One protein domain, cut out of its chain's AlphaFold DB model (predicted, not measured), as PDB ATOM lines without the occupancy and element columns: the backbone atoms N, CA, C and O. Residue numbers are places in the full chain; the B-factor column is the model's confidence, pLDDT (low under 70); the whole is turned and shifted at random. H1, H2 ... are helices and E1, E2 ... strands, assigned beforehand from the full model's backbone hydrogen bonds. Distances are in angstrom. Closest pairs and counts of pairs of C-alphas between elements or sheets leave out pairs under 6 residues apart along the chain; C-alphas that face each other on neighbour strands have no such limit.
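AT A GLANCE: This is residues 12 to 131 of the 134 residues of an uncharacterized protein of Kitasatospora griseola (UniProt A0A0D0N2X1). A long helical arm sticks out of a small head: H1 and most of the long helix H2, residues 12 to 48, stand free, with a corner where H1 meets H2. In the head the last part of H2 packs on H4, H3 packs on the beginning of H4, and the small hairpin of E1 and E2, with long loops, lies near H4. The printed part has 120 residues, with four named helices and then two named strands, in the order H1, H2, H3, H4, E1, E2; the two strands form an antiparallel sheet, E1 - E2, and the class is mostly helix. The whole is extended, with a radius of gyration of the C-alphas of 23.1 A and spans of 72 by 31 by 28 A, and the arm makes the length.

IN THESE COORDINATES: Find C-alpha 12 at (196.915, 284.326, 353.180); from there H1 runs through residues 12 to 27, 22.4 A. H2, residues 29 to 62, runs 49.2 A from C-alpha 29 at (184.850, 263.112, 358.914) to C-alpha 62 at (210.709, 221.374, 356.593). Next come H3, residues 65 to 77, 17.7 A, and H4, residues 83 to 96, 20.1 A. Farther on are the strands E1, residues 109 to 112, 10.4 A, and E2, residues 127 to 130, 9.7 A, which ends with C-alpha 130 at (191.087, 221.532, 341.751).

HOW THE PARTS SIT: H1 and H2 are close but not clearly touching, about perpendicular at 76 degrees, with Arg 25 and Val 32 their closest C-alphas at 7.4 A. With residues 49 to 60 alone H2 touches H4, opposite ways at a steep tilt of 55 degrees; the closest C-alphas, of Arg 53 and Ala 91, are 5.4 A apart. H3 touches H4 with residues 66 to 70 alone, at a tilt of 68 degrees, only just steep; the C-alphas of Val 66 and Pro 83 are closest, 6.5 A. The closest C-alphas of H4 and E2, of Ala 93 and Pro 129, are 6.3 A apart. E1 and E2 are a hairpin, with N 111 and O 128 at 3.0 A and N 130 and O 109 at 2.8 A, within hydrogen-bond range. In H1, H2, H3 and H4 every O i to N i+4 pair is within that range. H3 is apart from E1 and E2.

THE WHOLE: The two C-alphas farthest apart, of Ala 12 and Tyr 117, are 74.0 A apart. Without residues 12 to 48 the body spans 37 by 31 by 16 A. The printed part has no cut; the links from H4 to E1 and from E1 to E2 are long. The mean pLDDT of the printed part is 72.3; look for low confidence, under 70, in 51 residues, among them 55 to 81.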
ATOM      1  N   ALA A  12     198.377 284.322 353.228       64.00
ATOM      2  CA  ALA A  12     196.915 284.326 353.180       64.00
ATOM      3  C   ALA A  12     196.339 283.190 352.310       64.00
ATOM      4  O   ALA A  12     195.409 282.502 352.730       64.00
ATOM      5  N   GLU A  13     196.920 282.928 351.134       76.50
ATOM      6  CA  GLU A  13     196.514 281.806 350.271       76.50
ATOM      7  C   GLU A  13     196.825 280.444 350.914       76.50
ATOM      8  O   GLU A  13     196.059 279.489 350.760       76.50
ATOM      9  N   ARG A  14     197.915 280.346 351.689       75.88
ATOM     10  CA  ARG A  14     198.236 279.145 352.480       75.88
ATOM     11  C   ARG A  14     197.226 278.911 353.604       75.88
ATOM     12  O   ARG A  14     196.773 277.778 353.772       75.88
ATOM     13  N   VAL A  15     196.839 279.960 354.327       69.75
ATOM     14  CA  VAL A  15     195.833 279.881 355.398       69.75
ATOM     15  C   VAL A  15     194.453 279.533 354.836       69.75
ATOM     16  O   VAL A  15     193.809 278.625 355.354       69.75
ATOM     17  N   ALA A  16     194.030 280.150 353.729       66.69
ATOM     18  CA  ALA A  16     192.755 279.839 353.077       66.69
ATOM     19  C   ALA A  16     192.679 278.375 352.603       66.69
ATOM     20  O   ALA A  16     191.664 277.705 352.787       66.69
ATOM     21  N   LYS A  17     193.779 277.837 352.056       71.50
ATOM     22  CA  LYS A  17     193.872 276.423 351.661       71.50
ATOM     23  C   LYS A  17     193.873 275.469 352.861       71.50
ATOM     24  O   LYS A  17     193.350 274.360 352.774       71.50
ATOM     25  N   ALA A  18     194.470 275.877 353.978       71.25
ATOM     26  CA  ALA A  18     194.459 275.091 355.209       71.25
ATOM     27  C   ALA A  18     193.065 275.065 355.859       71.25
ATOM     28  O   ALA A  18     192.637 274.011 356.332       71.25
ATOM     29  N   LEU A  19     192.350 276.193 355.840       71.12
ATOM     30  CA  LEU A  19     190.979 276.307 356.336       71.12
ATOM     31  C   LEU A  19     190.007 275.477 355.492       71.12
ATOM     32  O   LEU A  19     189.283 274.661 356.055       71.12
ATOM     33  N   SER A  20     190.085 275.552 354.161       76.25
ATOM     34  CA  SER A  20     189.234 274.733 353.285       76.25
ATOM     35  C   SER A  20     189.507 273.232 353.425       76.25
ATOM     36  O   SER A  20     188.585 272.418 353.404       76.25
ATOM     37  N   ALA A  21     190.764 272.838 353.653       75.50
ATOM     38  CA  ALA A  21     191.108 271.451 353.951       75.50
ATOM     39  C   ALA A  21     190.559 270.986 355.310       75.50
ATOM     40  O   ALA A  21     190.218 269.811 355.462       75.50
ATOM     41  N   ARG A  22     190.483 271.875 356.306       76.19
ATOM     42  CA  ARG A  22     189.900 271.573 357.617       76.19
ATOM     43  C   ARG A  22     188.384 271.422 357.525       76.19
ATOM     44  O   ARG A  22     187.874 270.397 357.962       76.19
ATOM     45  N   GLU A  23     187.701 272.374 356.902       79.88
ATOM     46  CA  GLU A  23     186.248 272.336 356.692       79.88
ATOM     47  C   GLU A  23     185.836 271.107 355.875       79.88
ATOM     48  O   GLU A  23     184.889 270.406 356.228       79.88
ATOM     49  N   TRP A  24     186.610 270.760 354.842       76.44
ATOM     50  CA  TRP A  24     186.386 269.532 354.086       76.44
ATOM     51  C   TRP A  24     186.555 268.277 354.953       76.44
ATOM     52  O   TRP A  24     185.736 267.364 354.862       76.44
ATOM     53  N   ARG A  25     187.586 268.211 355.811       73.00
ATOM     54  CA  ARG A  25     187.780 267.076 356.733       73.00
ATOM     55  C   ARG A  25     186.668 266.981 357.770       73.00
ATOM     56  O   ARG A  25     186.310 265.865 358.126       73.00
ATOM     57  N   GLU A  26     186.147 268.107 358.247       83.62
ATOM     58  CA  GLU A  26     185.024 268.149 359.188       83.62
ATOM     59  C   GLU A  26     183.732 267.664 358.510       83.62
ATOM     60  O   GLU A  26     183.067 266.775 359.035       83.62
ATOM     61  N   GLN A  27     183.440 268.124 357.289       76.50
ATOM     62  CA  GLN A  27     182.280 267.667 356.505       76.50
ATOM     63  C   GLN A  27     182.384 266.206 356.047       76.50
ATOM     64  O   GLN A  27     181.375 265.532 355.859       76.50
ATOM     65  N   ASN A  28     183.603 265.698 355.854       76.06
ATOM     66  CA  ASN A  28     183.858 264.332 355.393       76.06
ATOM     67  C   ASN A  28     184.413 263.438 356.510       76.06
ATOM     68  O   ASN A  28     184.987 262.391 356.212       76.06
ATOM     69  N   ALA A  29     184.251 263.818 357.781       79.44
ATOM     70  CA  ALA A  29     184.850 263.112 358.914       79.44
ATOM     71  C   ALA A  29     184.462 261.626 358.946       79.44
ATOM     72  O   ALA A  29     185.314 260.764 359.172       79.44
ATOM     73  N   ASP A  30     183.203 261.315 358.639       76.56
ATOM     74  CA  ASP A  30     182.698 259.940 358.605       76.56
ATOM     75  C   ASP A  30     183.216 259.154 357.400       76.56
ATOM     76  O   ASP A  30     183.600 257.997 357.542       76.56
ATOM     77  N   ARG A  31     183.353 259.800 356.235       74.19
ATOM     78  CA  ARG A  31     183.979 259.188 355.049       74.19
ATOM     79  C   ARG A  31     185.466 258.917 355.269       74.19
ATOM     80  O   ARG A  31     185.969 257.874 354.866       74.19
ATOM     81  N   VAL A  32     186.173 259.832 355.934       79.25
ATOM     82  CA  VAL A  32     187.590 259.667 356.291       79.25
ATOM     83  C   VAL A  32     187.763 258.562 357.335       79.25
ATOM     84  O   VAL A  32     188.725 257.801 357.243       79.25
ATOM     85  N   ARG A  33     186.844 258.441 358.303       82.69
ATOM     86  CA  ARG A  33     186.815 257.315 359.249       82.69
ATOM     87  C   ARG A  33     186.579 255.989 358.538       82.69
ATOM     88  O   ARG A  33     187.432 255.120 358.657       82.69
ATOM     89  N   ALA A  34     185.519 255.877 357.739       78.75
ATOM     90  CA  ALA A  34     185.212 254.665 356.980       78.75
ATOM     91  C   ALA A  34     186.396 254.228 356.102       78.75
ATOM     92  O   ALA A  34     186.829 253.084 356.173       78.75
ATOM     93  N   TYR A  35     187.010 255.166 355.375       74.81
ATOM     94  CA  TYR A  35     188.207 254.890 354.581       74.81
ATOM     95  C   TYR A  35     189.387 254.403 355.438       74.81
ATOM     96  O   TYR A  35     190.098 253.474 355.056       74.81
ATOM     97  N   ARG A  36     189.628 255.004 356.611       77.31
ATOM     98  CA  ARG A  36     190.682 254.545 357.533       77.31
ATOM     99  C   ARG A  36     190.392 253.156 358.087       77.31
ATOM    100  O   ARG A  36     191.325 252.363 358.198       77.31
ATOM    101  N   ASP A  37     189.142 252.866 358.420       85.19
ATOM    102  CA  ASP A  37     188.723 251.571 358.953       85.19
ATOM    103  C   ASP A  37     188.835 250.472 357.890       85.19
ATOM    104  O   ASP A  37     189.394 249.410 358.172       85.19
ATOM    105  N   GLU A  38     188.439 250.753 356.646       75.00
ATOM    106  CA  GLU A  38     188.673 249.877 355.493       75.00
ATOM    107  C   GLU A  38     190.168 249.608 355.281       75.00
ATOM    108  O   GLU A  38     190.583 248.453 355.187       75.00
ATOM    109  N   ASN A  39     191.008 250.647 355.293       72.50
ATOM    110  CA  ASN A  39     192.461 250.485 355.170       72.50
ATOM    111  C   ASN A  39     193.058 249.682 356.331       72.50
ATOM    112  O   ASN A  39     193.941 248.848 356.129       72.50
ATOM    113  N   LYS A  40     192.572 249.890 357.558       76.44
ATOM    114  CA  LYS A  40     193.005 249.134 358.737       76.44
ATOM    115  C   LYS A  40     192.601 247.660 358.630       76.44
ATOM    116  O   LYS A  40     193.402 246.787 358.970       76.44
ATOM    117  N   ALA A  41     191.401 247.371 358.129       67.31
ATOM    118  CA  ALA A  41     190.928 246.011 357.877       67.31
ATOM    119  C   ALA A  41     191.723 245.322 356.751       67.31
ATOM    120  O   ALA A  41     192.122 244.162 356.896       67.31
ATOM    121  N   GLN A  42     192.029 246.041 355.668       68.56
ATOM    122  CA  GLN A  42     192.891 245.549 354.590       68.56
ATOM    123  C   GLN A  42     194.313 245.267 355.090       68.56
ATOM    124  O   GLN A  42     194.833 244.179 354.850       68.56
ATOM    125  N   ALA A  43     194.911 246.171 355.868       68.69
ATOM    126  CA  ALA A  43     196.234 245.971 356.461       68.69
ATOM    127  C   ALA A  43     196.264 244.770 357.425       68.69
ATOM    128  O   ALA A  43     197.198 243.965 357.402       68.69
ATOM    129  N   ALA A  44     195.220 244.594 358.242       69.94
ATOM    130  CA  ALA A  44     195.090 243.431 359.118       69.94
ATOM    131  C   ALA A  44     194.968 242.118 358.323       69.94
ATOM    132  O   ALA A  44     195.553 241.102 358.709       69.94
ATOM    133  N   THR A  45     194.246 242.144 357.201       68.38
ATOM    134  CA  THR A  45     194.099 241.004 356.288       68.38
ATOM    135  C   THR A  45     195.428 240.660 355.623       68.38
ATOM    136  O   THR A  45     195.864 239.514 355.700       68.38
ATOM    137  N   GLN A  46     196.136 241.650 355.076       67.06
ATOM    138  CA  GLN A  46     197.466 241.463 354.491       67.06
ATOM    139  C   GLN A  46     198.466 240.897 355.506       67.06
ATOM    140  O   GLN A  46     199.204 239.966 355.192       67.06
ATOM    141  N   ALA A  47     198.451 241.383 356.751       71.12
ATOM    142  CA  ALA A  47     199.314 240.855 357.806       71.12
ATOM    143  C   ALA A  47     198.994 239.389 358.152       71.12
ATOM    144  O   ALA A  47     199.906 238.605 358.426       71.12
ATOM    145  N   ARG A  48     197.714 238.992 358.148       68.56
ATOM    146  CA  ARG A  48     197.309 237.586 358.340       68.56
ATOM    147  C   ARG A  48     197.766 236.712 357.176       68.56
ATOM    148  O   ARG A  48     198.387 235.682 357.426       68.56
ATOM    149  N   VAL A  49     197.530 237.159 355.943       66.38
ATOM    150  CA  VAL A  49     197.975 236.484 354.714       66.38
ATOM    151  C   VAL A  49     199.489 236.291 354.726       66.38
ATOM    152  O   VAL A  49     199.963 235.176 354.547       66.38
ATOM    153  N   TRP A  50     200.258 237.333 355.044       73.56
ATOM    154  CA  TRP A  50     201.716 237.246 355.131       73.56
ATOM    155  C   TRP A  50     202.186 236.221 356.173       73.56
ATOM    156  O   TRP A  50     203.039 235.384 355.875       73.56
ATOM    157  N   ARG A  51     201.607 236.232 357.385       70.50
ATOM    158  CA  ARG A  51     201.954 235.244 358.426       70.50
ATOM    159  C   ARG A  51     201.625 233.820 357.988       70.50
ATOM    160  O   ARG A  51     202.381 232.909 358.309       70.50
ATOM    161  N   TYR A  52     200.515 233.635 357.276       70.62
ATOM    162  CA  TYR A  52     200.118 232.338 356.744       70.62
ATOM    163  C   TYR A  52     201.080 231.859 355.655       70.62
ATOM    164  O   TYR A  52     201.639 230.775 355.795       70.62
ATOM    165  N   ARG A  53     201.387 232.702 354.654       67.56
ATOM    166  CA  ARG A  53     202.394 232.400 353.620       67.56
ATOM    167  C   ARG A  53     203.727 231.992 354.238       67.56
ATOM    168  O   ARG A  53     204.322 231.009 353.816       67.56
ATOM    169  N   LYS A  54     204.167 232.696 355.287       71.62
ATOM    170  CA  LYS A  54     205.407 232.363 356.001       71.62
ATOM    171  C   LYS A  54     205.360 230.974 356.653       71.62
ATOM    172  O   LYS A  54     206.362 230.270 356.621       71.62
ATOM    173  N   ARG A  55     204.225 230.574 357.239       67.06
ATOM    174  CA  ARG A  55     204.058 229.233 357.831       67.06
ATOM    175  C   ARG A  55     204.016 228.139 356.772       67.06
ATOM    176  O   ARG A  55     204.667 227.123 356.961       67.06
ATOM    177  N   VAL A  56     203.290 228.359 355.675       64.38
ATOM    178  CA  VAL A  56     203.235 227.412 354.552       64.38
ATOM    179  C   VAL A  56     204.624 227.230 353.949       64.38
ATOM    180  O   VAL A  56     205.071 226.103 353.799       64.38
ATOM    181  N   ALA A  57     205.352 228.321 353.697       65.25
ATOM    182  CA  ALA A  57     206.726 228.253 353.207       65.25
ATOM    183  C   ALA A  57     207.651 227.491 354.171       65.25
ATOM    184  O   ALA A  57     208.410 226.639 353.727       65.25
ATOM    185  N   ALA A  58     207.566 227.751 355.482       66.44
ATOM    186  CA  ALA A  58     208.356 227.024 356.477       66.44
ATOM    187  C   ALA A  58     208.034 225.522 356.482       66.44
ATOM    188  O   ALA A  58     208.950 224.712 356.429       66.44
ATOM    189  N   HIS A  59     206.749 225.159 356.457       64.62
ATOM    190  CA  HIS A  59     206.315 223.765 356.392       64.62
ATOM    191  C   HIS A  59     206.827 223.068 355.128       64.62
ATOM    192  O   HIS A  59     207.414 222.000 355.217       64.62
ATOM    193  N   LEU A  60     206.669 223.708 353.969       62.91
ATOM    194  CA  LEU A  60     207.112 223.198 352.672       62.91
ATOM    195  C   LEU A  60     208.636 222.984 352.590       62.91
ATOM    196  O   LEU A  60     209.084 222.077 351.886       62.91
ATOM    197  N   ILE A  61     209.417 223.807 353.300       66.25
ATOM    198  CA  ILE A  61     210.868 223.641 353.458       66.25
ATOM    199  C   ILE A  61     211.176 222.485 354.423       66.25
ATOM    200  O   ILE A  61     212.007 221.639 354.109       66.25
ATOM    201  N   GLU A  62     210.505 222.421 355.577       68.62
ATOM    202  CA  GLU A  62     210.709 221.374 356.593       68.62
ATOM    203  C   GLU A  62     210.364 219.967 356.083       68.62
ATOM    204  O   GLU A  62     211.021 218.999 356.459       68.62
ATOM    205  N   THR A  63     209.351 219.839 355.224       63.97
ATOM    206  CA  THR A  63     208.910 218.554 354.665       63.97
ATOM    207  C   THR A  63     209.627 218.165 353.372       63.97
ATOM    208  O   THR A  63     209.202 217.213 352.717       63.97
ATOM    209  N   ASP A  64     210.655 218.920 352.960       63.88
ATOM    210  CA  ASP A  64     211.395 218.767 351.694       63.88
ATOM    211  C   ASP A  64     210.488 218.678 350.445       63.88
ATOM    212  O   ASP A  64     210.863 218.218 349.365       63.88
ATOM    213  N   THR A  65     209.241 219.133 350.583       63.31
ATOM    214  CA  THR A  65     208.195 218.982 349.567       63.31
ATOM    215  C   THR A  65     208.494 219.858 348.360       63.31
ATOM    216  O   THR A  65     208.186 219.480 347.234       63.31
ATOM    217  N   VAL A  66     209.159 220.995 348.575       63.38
ATOM    218  CA  VAL A  66     209.617 221.878 347.495       63.38
ATOM    219  C   VAL A  66     210.675 221.190 346.649       63.38
ATOM    220  O   VAL A  66     210.547 221.218 345.434       63.38
ATOM    221  N   SER A  67     211.664 220.530 347.252       64.25
ATOM    222  CA  SER A  67     212.718 219.826 346.512       64.25
ATOM    223  C   SER A  67     212.161 218.636 345.737       64.25
ATOM    224  O   SER A  67     212.509 218.449 344.575       64.25
ATOM    225  N   VAL A  68     211.239 217.869 346.333       62.22
ATOM    226  CA  VAL A  68     210.569 216.740 345.665       62.22
ATOM    227  C   VAL A  68     209.707 217.217 344.495       62.22
ATOM    228  O   VAL A  68     209.781 216.653 343.404       62.22
ATOM    229  N   LEU A  69     208.908 218.269 344.691       64.44
ATOM    230  CA  LEU A  69     208.084 218.840 343.625       64.44
ATOM    231  C   LEU A  69     208.941 219.492 342.540       64.44
ATOM    232  O   LEU A  69     208.643 219.318 341.363       64.44
ATOM    233  N   HIS A  70     210.010 220.195 342.916       65.44
ATOM    234  CA  HIS A  70     210.958 220.819 341.992       65.44
ATOM    235  C   HIS A  70     211.685 219.771 341.154       65.44
ATOM    236  O   HIS A  70     211.710 219.897 339.935       65.44
ATOM    237  N   ALA A  71     212.194 218.701 341.769       63.66
ATOM    238  CA  ALA A  71     212.823 217.591 341.059       63.66
ATOM    239  C   ALA A  71     211.834 216.899 340.108       63.66
ATOM    240  O   ALA A  71     212.124 216.756 338.923       63.66
ATOM    241  N   ALA A  72     210.630 216.568 340.586       61.12
ATOM    242  CA  ALA A  72     209.599 215.928 339.769       61.12
ATOM    243  C   ALA A  72     209.111 216.815 338.607       61.12
ATOM    244  O   ALA A  72     208.775 216.307 337.534       61.12
ATOM    245  N   LEU A  73     209.061 218.138 338.802       63.59
ATOM    246  CA  LEU A  73     208.725 219.103 337.753       63.59
ATOM    247  C   LEU A  73     209.871 219.275 336.761       63.59
ATOM    248  O   LEU A  73     209.618 219.232 335.558       63.59
ATOM    249  N   ASN A  74     211.111 219.409 337.227       66.38
ATOM    250  CA  ASN A  74     212.287 219.545 336.370       66.38
ATOM    251  C   ASN A  74     212.495 218.298 335.499       66.38
ATOM    252  O   ASN A  74     212.745 218.428 334.301       66.38
ATOM    253  N   GLU A  75     212.336 217.098 336.069       62.50
ATOM    254  CA  GLU A  75     212.438 215.830 335.332       62.50
ATOM    255  C   GLU A  75     211.353 215.687 334.259       62.50
ATOM    256  O   GLU A  75     211.613 215.134 333.193       62.50
ATOM    257  N   ARG A  76     210.143 216.201 334.510       58.78
ATOM    258  CA  ARG A  76     209.017 216.103 333.567       58.78
ATOM    259  C   ARG A  76     208.979 217.208 332.516       58.78
ATOM    260  O   ARG A  76     208.489 216.975 331.417       58.78
ATOM    261  N   THR A  77     209.453 218.408 332.843       57.47
ATOM    262  CA  THR A  77     209.351 219.588 331.959       57.47
ATOM    263  C   THR A  77     210.608 219.890 331.173       57.47
ATOM    264  O   THR A  77     210.531 220.656 330.214       57.47
ATOM    265  N   HIS A  78     211.766 219.387 331.615       58.97
ATOM    266  CA  HIS A  78     213.079 219.890 331.207       58.97
ATOM    267  C   HIS A  78     213.232 221.419 331.367       58.97
ATOM    268  O   HIS A  78     214.083 222.032 330.719       58.97
ATOM    269  N   ARG A  79     212.419 222.058 332.220       63.16
ATOM    270  CA  ARG A  79     212.512 223.479 332.565       63.16
ATOM    271  C   ARG A  79     212.848 223.609 334.036       63.16
ATOM    272  O   ARG A  79     212.311 222.885 334.861       63.16
ATOM    273  N   ASN A  80     213.729 224.554 334.347       65.31
ATOM    274  CA  ASN A  80     214.112 224.851 335.716       65.31
ATOM    275  C   ASN A  80     213.081 225.819 336.308       65.31
ATOM    276  O   ASN A  80     213.170 227.025 336.085       65.31
ATOM    277  N   VAL A  81     212.061 225.281 336.976       65.75
ATOM    278  CA  VAL A  81     211.034 226.094 337.648       65.75
ATOM    279  C   VAL A  81     211.635 226.685 338.923       65.75
ATOM    280  O   VAL A  81     212.287 225.960 339.672       65.75
ATOM    281  N   ASP A  82     211.434 227.979 339.187       72.06
ATOM    282  CA  ASP A  82     211.938 228.602 340.415       72.06
ATOM    283  C   ASP A  82     211.171 228.049 341.640       72.06
ATOM    284  O   ASP A  82     209.939 228.162 341.710       72.06
ATOM    285  N   PRO A  83     211.861 227.467 342.639       67.19
ATOM    286  CA  PRO A  83     211.251 227.024 343.892       67.19
ATOM    287  C   PRO A  83     210.378 228.082 344.586       67.19
ATOM    288  O   PRO A  83     209.379 227.738 345.225       67.19
ATOM    289  N   LEU A  84     210.716 229.370 344.464       70.69
ATOM    290  CA  LEU A  84     209.944 230.471 345.047       70.69
ATOM    291  C   LEU A  84     208.601 230.690 344.343       70.69
ATOM    292  O   LEU A  84     207.617 231.040 345.006       70.69
ATOM    293  N   GLU A  85     208.535 230.464 343.030       71.19
ATOM    294  CA  GLU A  85     207.280 230.526 342.275       71.19
ATOM    295  C   GLU A  85     206.349 229.384 342.683       71.19
ATOM    296  O   GLU A  85     205.161 229.615 342.921       71.19
ATOM    297  N   LEU A  86     206.899 228.182 342.881       69.19
ATOM    298  CA  LEU A  86     206.149 227.041 343.409       69.19
ATOM    299  C   LEU A  86     205.596 227.337 344.804       69.19
ATOM    300  O   LEU A  86     204.391 227.216 345.022       69.19
ATOM    301  N   ILE A  87     206.435 227.778 345.744       69.06
ATOM    302  CA  ILE A  87     205.991 228.110 347.109       69.06
ATOM    303  C   ILE A  87     204.889 229.176 347.086       69.06
ATOM    304  O   ILE A  87     203.903 229.058 347.814       69.06
ATOM    305  N   SER A  88     205.037 230.204 346.247       69.50
ATOM    306  CA  SER A  88     204.046 231.279 346.123       69.50
ATOM    307  C   SER A  88     202.713 230.760 345.586       69.50
ATOM    308  O   SER A  88     201.666 231.073 346.153       69.50
ATOM    309  N   PHE A  89     202.750 229.911 344.556       71.88
ATOM    310  CA  PHE A  89     201.567 229.256 344.000       71.88
ATOM    311  C   PHE A  89     200.837 228.403 345.045       71.88
ATOM    312  O   PHE A  89     199.626 228.545 345.227       71.88
ATOM    313  N   TRP A  90     201.567 227.552 345.772       70.12
ATOM    314  CA  TRP A  90     200.987 226.691 346.806       70.12
ATOM    315  C   TRP A  90     200.403 227.494 347.962       70.12
ATOM    316  O   TRP A  90     199.307 227.192 348.432       70.12
ATOM    317  N   ALA A  91     201.098 228.545 348.398       69.19
ATOM    318  CA  ALA A  91     200.591 229.415 349.445       69.19
ATOM    319  C   ALA A  91     199.284 230.099 349.019       69.19
ATOM    320  O   ALA A  91     198.356 230.178 349.821       69.19
ATOM    321  N   ASP A  92     199.172 230.539 347.765       69.31
ATOM    322  CA  ASP A  92     197.955 231.173 347.251       69.31
ATOM    323  C   ASP A  92     196.801 230.183 347.051       69.31
ATOM    324  O   ASP A  92     195.654 230.508 347.381       69.31
ATOM    325  N   ALA A  93     197.084 228.958 346.605       68.38
ATOM    326  CA  ALA A  93     196.094 227.884 346.564       68.38
ATOM    327  C   ALA A  93     195.555 227.574 347.973       68.38
ATOM    328  O   ALA A  93     194.344 227.564 348.189       68.38
ATOM    329  N   GLU A  94     196.436 227.399 348.959       69.56
ATOM    330  CA  GLU A  94     196.066 227.180 350.363       69.56
ATOM    331  C   GLU A  94     195.263 228.349 350.960       69.56
ATOM    332  O   GLU A  94     194.264 228.134 351.642       69.56
ATOM    333  N   ILE A  95     195.655 229.601 350.685       69.38
ATOM    334  CA  ILE A  95     194.947 230.793 351.186       69.38
ATOM    335  C   ILE A  95     193.537 230.879 350.618       69.38
ATOM    336  O   ILE A  95     192.591 231.198 351.341       69.38
ATOM    337  N   THR A  96     193.407 230.663 349.312       72.25
ATOM    338  CA  THR A  96     192.112 230.772 348.643       72.25
ATOM    339  C   THR A  96     191.217 229.587 348.985       72.25
ATOM    340  O   THR A  96     190.007 229.763 349.075       72.25
ATOM    341  N   ASN A  97     191.801 228.407 349.230       78.12
ATOM    342  CA  ASN A  97     191.113 227.140 349.481       78.12
ATOM    343  C   ASN A  97     189.902 226.938 348.553       78.12
ATOM    344  O   ASN A  97     188.823 226.506 348.960       78.12
ATOM    345  N   THR A  98     190.066 227.299 347.283       77.19
ATOM    346  CA  THR A  98     189.003 227.239 346.282       77.19
ATOM    347  C   THR A  98     189.463 226.442 345.086       77.19
ATOM    348  O   THR A  98     190.542 226.671 344.547       77.19
ATOM    349  N   CYS A  99     188.607 225.532 344.631       82.25
ATOM    350  CA  CYS A  99     188.765 224.881 343.342       82.25
ATOM    351  C   CYS A  99     188.792 225.927 342.215       82.25
ATOM    352  O   CYS A  99     187.873 226.739 342.107       82.25
ATOM    353  N   TYR A 100     189.790 225.847 341.332       83.94
ATOM    354  CA  TYR A 100     189.955 226.710 340.158       83.94
ATOM    355  C   TYR A 100     188.721 226.717 339.246       83.94
ATOM    356  O   TYR A 100     188.387 227.738 338.654       83.94
ATOM    357  N   ARG A 101     187.985 225.599 339.177       82.94
ATOM    358  CA  ARG A 101     186.717 225.505 338.431       82.94
ATOM    359  C   ARG A 101     185.574 226.322 339.051       82.94
ATOM    360  O   ARG A 101     184.490 226.358 338.482       82.94
ATOM    361  N   GLY A 102     185.776 226.933 340.219       80.94
ATOM    362  CA  GLY A 102     184.790 227.794 340.870       80.94
ATOM    363  C   GLY A 102     183.600 227.048 341.478       80.94
ATOM    364  O   GLY A 102     182.577 227.656 341.761       80.94
ATOM    365  N   CYS A 103     183.703 225.736 341.717       84.44
ATOM    366  CA  CYS A 103     182.581 224.918 342.201       84.44
ATOM    367  C   CYS A 103     182.247 225.096 343.699       84.44
ATOM    368  O   CYS A 103     181.468 224.319 344.253       84.44
ATOM    369  N   GLY A 104     182.874 226.066 344.374       80.19
ATOM    370  CA  GLY A 104     182.673 226.365 345.798       80.19
ATOM    371  C   GLY A 104     183.262 225.337 346.773       80.19
ATOM    372  O   GLY A 104     183.087 225.472 347.979       80.19
ATOM    373  N   ARG A 105     183.953 224.302 346.277       84.56
ATOM    374  CA  ARG A 105     184.633 223.295 347.109       84.56
ATOM    375  C   ARG A 105     186.095 223.666 347.339       84.56
ATOM    376  O   ARG A 105     186.733 224.223 346.444       84.56
ATOM    377  N   GLY A 106     186.616 223.255 348.496       79.38
ATOM    378  CA  GLY A 106     188.052 223.244 348.772       79.38
ATOM    379  C   GLY A 106     188.803 222.378 347.768       79.38
ATOM    380  O   GLY A 106     188.293 221.333 347.339       79.38
ATOM    381  N   TRP A 107     189.983 222.833 347.355       82.44
ATOM    382  CA  TRP A 107     190.830 222.055 346.459       82.44
ATOM    383  C   TRP A 107     191.466 220.882 347.219       82.44
ATOM    384  O   TRP A 107     191.489 220.848 348.448       82.44
ATOM    385  N   ARG A 108     191.888 219.861 346.476       78.19
ATOM    386  CA  ARG A 108     192.527 218.650 347.015       78.19
ATOM    387  C   ARG A 108     193.729 218.198 346.201       78.19
ATOM    388  O   ARG A 108     194.568 217.483 346.730       78.19
ATOM    389  N   GLU A 109     193.795 218.586 344.935       78.31
ATOM    390  CA  GLU A 109     194.853 218.180 344.019       78.31
ATOM    391  C   GLU A 109     195.198 219.315 343.051       78.31
ATOM    392  O   GLU A 109     194.453 220.290 342.928       78.31
ATOM    393  N   ILE A 110     196.338 219.190 342.376       75.31
ATOM    394  CA  ILE A 110     196.764 220.101 341.315       75.31
ATOM    395  C   ILE A 110     196.743 219.348 340.000       75.31
ATOM    396  O   ILE A 110     197.268 218.240 339.895       75.31
ATOM    397  N   VAL A 111     196.188 219.999 338.986       78.62
ATOM    398  CA  VAL A 111     196.144 219.486 337.619       78.62
ATOM    399  C   VAL A 111     196.659 220.531 336.642       78.62
ATOM    400  O   VAL A 111     196.731 221.722 336.955       78.62
ATOM    401  N   HIS A 112     196.987 220.090 335.431       80.12
ATOM    402  CA  HIS A 112     197.272 220.993 334.324       80.12
ATOM    403  C   HIS A 112     195.982 221.626 333.796       80.12
ATOM    404  O   HIS A 112     195.014 220.924 333.500       80.12
ATOM    405  N   ARG A 113     195.969 222.952 333.633       82.69
ATOM    406  CA  ARG A 113     194.862 223.702 333.023       82.69
ATOM    407  C   ARG A 113     194.690 223.305 331.560       82.69
ATOM    408  O   ARG A 113     193.572 223.037 331.128       82.69
ATOM    409  N   VAL A 114     195.793 223.279 330.816       80.38
ATOM    410  CA  VAL A 114     195.883 222.709 329.473       80.38
ATOM    411  C   VAL A 114     196.521 221.329 329.605       80.38
ATOM    412  O   VAL A 114     197.657 221.246 330.076       80.38
ATOM    413  N   PRO A 115     195.835 220.244 329.212       81.44
ATOM    414  CA  PRO A 115     196.410 218.908 329.289       81.44
ATOM    415  C   PRO A 115     197.701 218.792 328.474       81.44
ATOM    416  O   PRO A 115     197.799 219.339 327.377       81.44
ATOM    417  N   LEU A 116     198.667 218.014 328.968       72.88
ATOM    418  CA  LEU A 116     199.962 217.823 328.297       72.88
ATOM    419  C   LEU A 116     199.806 217.257 326.878       72.88
ATOM    420  O   LEU A 116     200.461 217.711 325.944       72.88
ATOM    421  N   TYR A 117     198.865 216.326 326.682       75.88
ATOM    422  CA  TYR A 117     198.567 215.757 325.362       75.88
ATOM    423  C   TYR A 117     197.963 216.775 324.379       75.88
ATOM    424  O   TYR A 117     197.939 216.528 323.178       75.88
ATOM    425  N   ALA A 118     197.462 217.906 324.882       82.88
ATOM    426  CA  ALA A 118     196.910 219.004 324.096       82.88
ATOM    427  C   ALA A 118     197.913 220.166 323.937       82.88
ATOM    428  O   ALA A 118     197.515 221.270 323.572       82.88
ATOM    429  N   GLY A 119     199.199 219.931 324.222       78.06
ATOM    430  CA  GLY A 119     200.256 220.939 324.114       78.06
ATOM    431  C   GLY A 119     200.437 221.812 325.358       78.06
ATOM    432  O   GLY A 119     201.103 222.839 325.275       78.06
ATOM    433  N   GLY A 120     199.853 221.433 326.499       75.06
ATOM    434  CA  GLY A 120     200.177 222.060 327.780       75.06
ATOM    435  C   GLY A 120     201.604 221.739 328.230       75.06
ATOM    436  O   GLY A 120     202.138 220.679 327.907       75.06
ATOM    437  N   ASP A 121     202.212 222.634 329.005       71.50
ATOM    438  CA  ASP A 121     203.500 222.412 329.670       71.50
ATOM    439  C   ASP A 121     203.306 222.213 331.183       71.50
ATOM    440  O   ASP A 121     202.189 222.295 331.684       71.50
ATOM    441  N   HIS A 122     204.363 221.906 331.939       65.50
ATOM    442  CA  HIS A 122     204.268 221.908 333.410       65.50
ATOM    443  C   HIS A 122     204.827 223.187 334.031       65.50
ATOM    444  O   HIS A 122     205.359 223.173 335.138       65.50
ATOM    445  N   ASP A 123     204.703 224.297 333.311       66.94
ATOM    446  CA  ASP A 123     204.933 225.607 333.892       66.94
ATOM    447  C   ASP A 123     203.919 225.847 335.029       66.94
ATOM    448  O   ASP A 123     202.770 225.398 334.955       66.94
ATOM    449  N   VAL A 124     204.327 226.555 336.087       63.22
ATOM    450  CA  VAL A 124     203.458 226.903 337.226       63.22
ATOM    451  C   VAL A 124     202.223 227.666 336.749       63.22
ATOM    452  O   VAL A 124     201.135 227.502 337.299       63.22
ATOM    453  N   THR A 125     202.357 228.435 335.668       73.44
ATOM    454  CA  THR A 125     201.240 229.139 335.022       73.44
ATOM    455  C   THR A 125     200.177 228.202 334.430       73.44
ATOM    456  O   THR A 125     199.009 228.596 334.315       73.44
ATOM    457  N   ASN A 126     200.547 226.959 334.099       74.44
ATOM    458  CA  ASN A 126     199.639 225.918 333.620       74.44
ATOM    459  C   ASN A 126     199.150 224.981 334.740       74.44
ATOM    460  O   ASN A 126     198.323 224.111 334.479       74.44
ATOM    461  N   LEU A 127     199.598 225.142 335.986       75.88
ATOM    462  CA  LEU A 127     199.103 224.368 337.125       75.88
ATOM    463  C   LEU A 127     197.914 225.078 337.780       75.88
ATOM    464  O   LEU A 127     197.906 226.296 337.947       75.88
ATOM    465  N   VAL A 128     196.880 224.324 338.152       80.00
ATOM    466  CA  VAL A 128     195.702 224.864 338.845       80.00
ATOM    467  C   VAL A 128     195.226 223.936 339.966       80.00
ATOM    468  O   VAL A 128     195.186 222.719 339.773       80.00
ATOM    469  N   PRO A 129     194.827 224.484 341.130       81.69
ATOM    470  CA  PRO A 129     194.255 223.691 342.210       81.69
ATOM    471  C   PRO A 129     192.809 223.306 341.874       81.69
ATOM    472  O   PRO A 129     191.988 224.163 341.545       81.69
ATOM    473  N   VAL A 130     192.453 222.031 341.979       81.81
ATOM    474  CA  VAL A 130     191.087 221.532 341.751       81.81
ATOM    475  C   VAL A 130     190.618 220.678 342.922       81.81
ATOM    476  O   VAL A 130     191.405 220.165 343.717       81.81
ATOM    477  N   CYS A 131     189.302 220.577 343.100       87.44
ATOM    478  CA  CYS A 131     188.738 219.629 344.055       87.44
ATOM    479  C   CYS A 131     188.679 218.241 343.412       87.44
ATOM    480  O   CYS A 131     188.474 218.154 342.208       87.44
TER     481      CYS A 131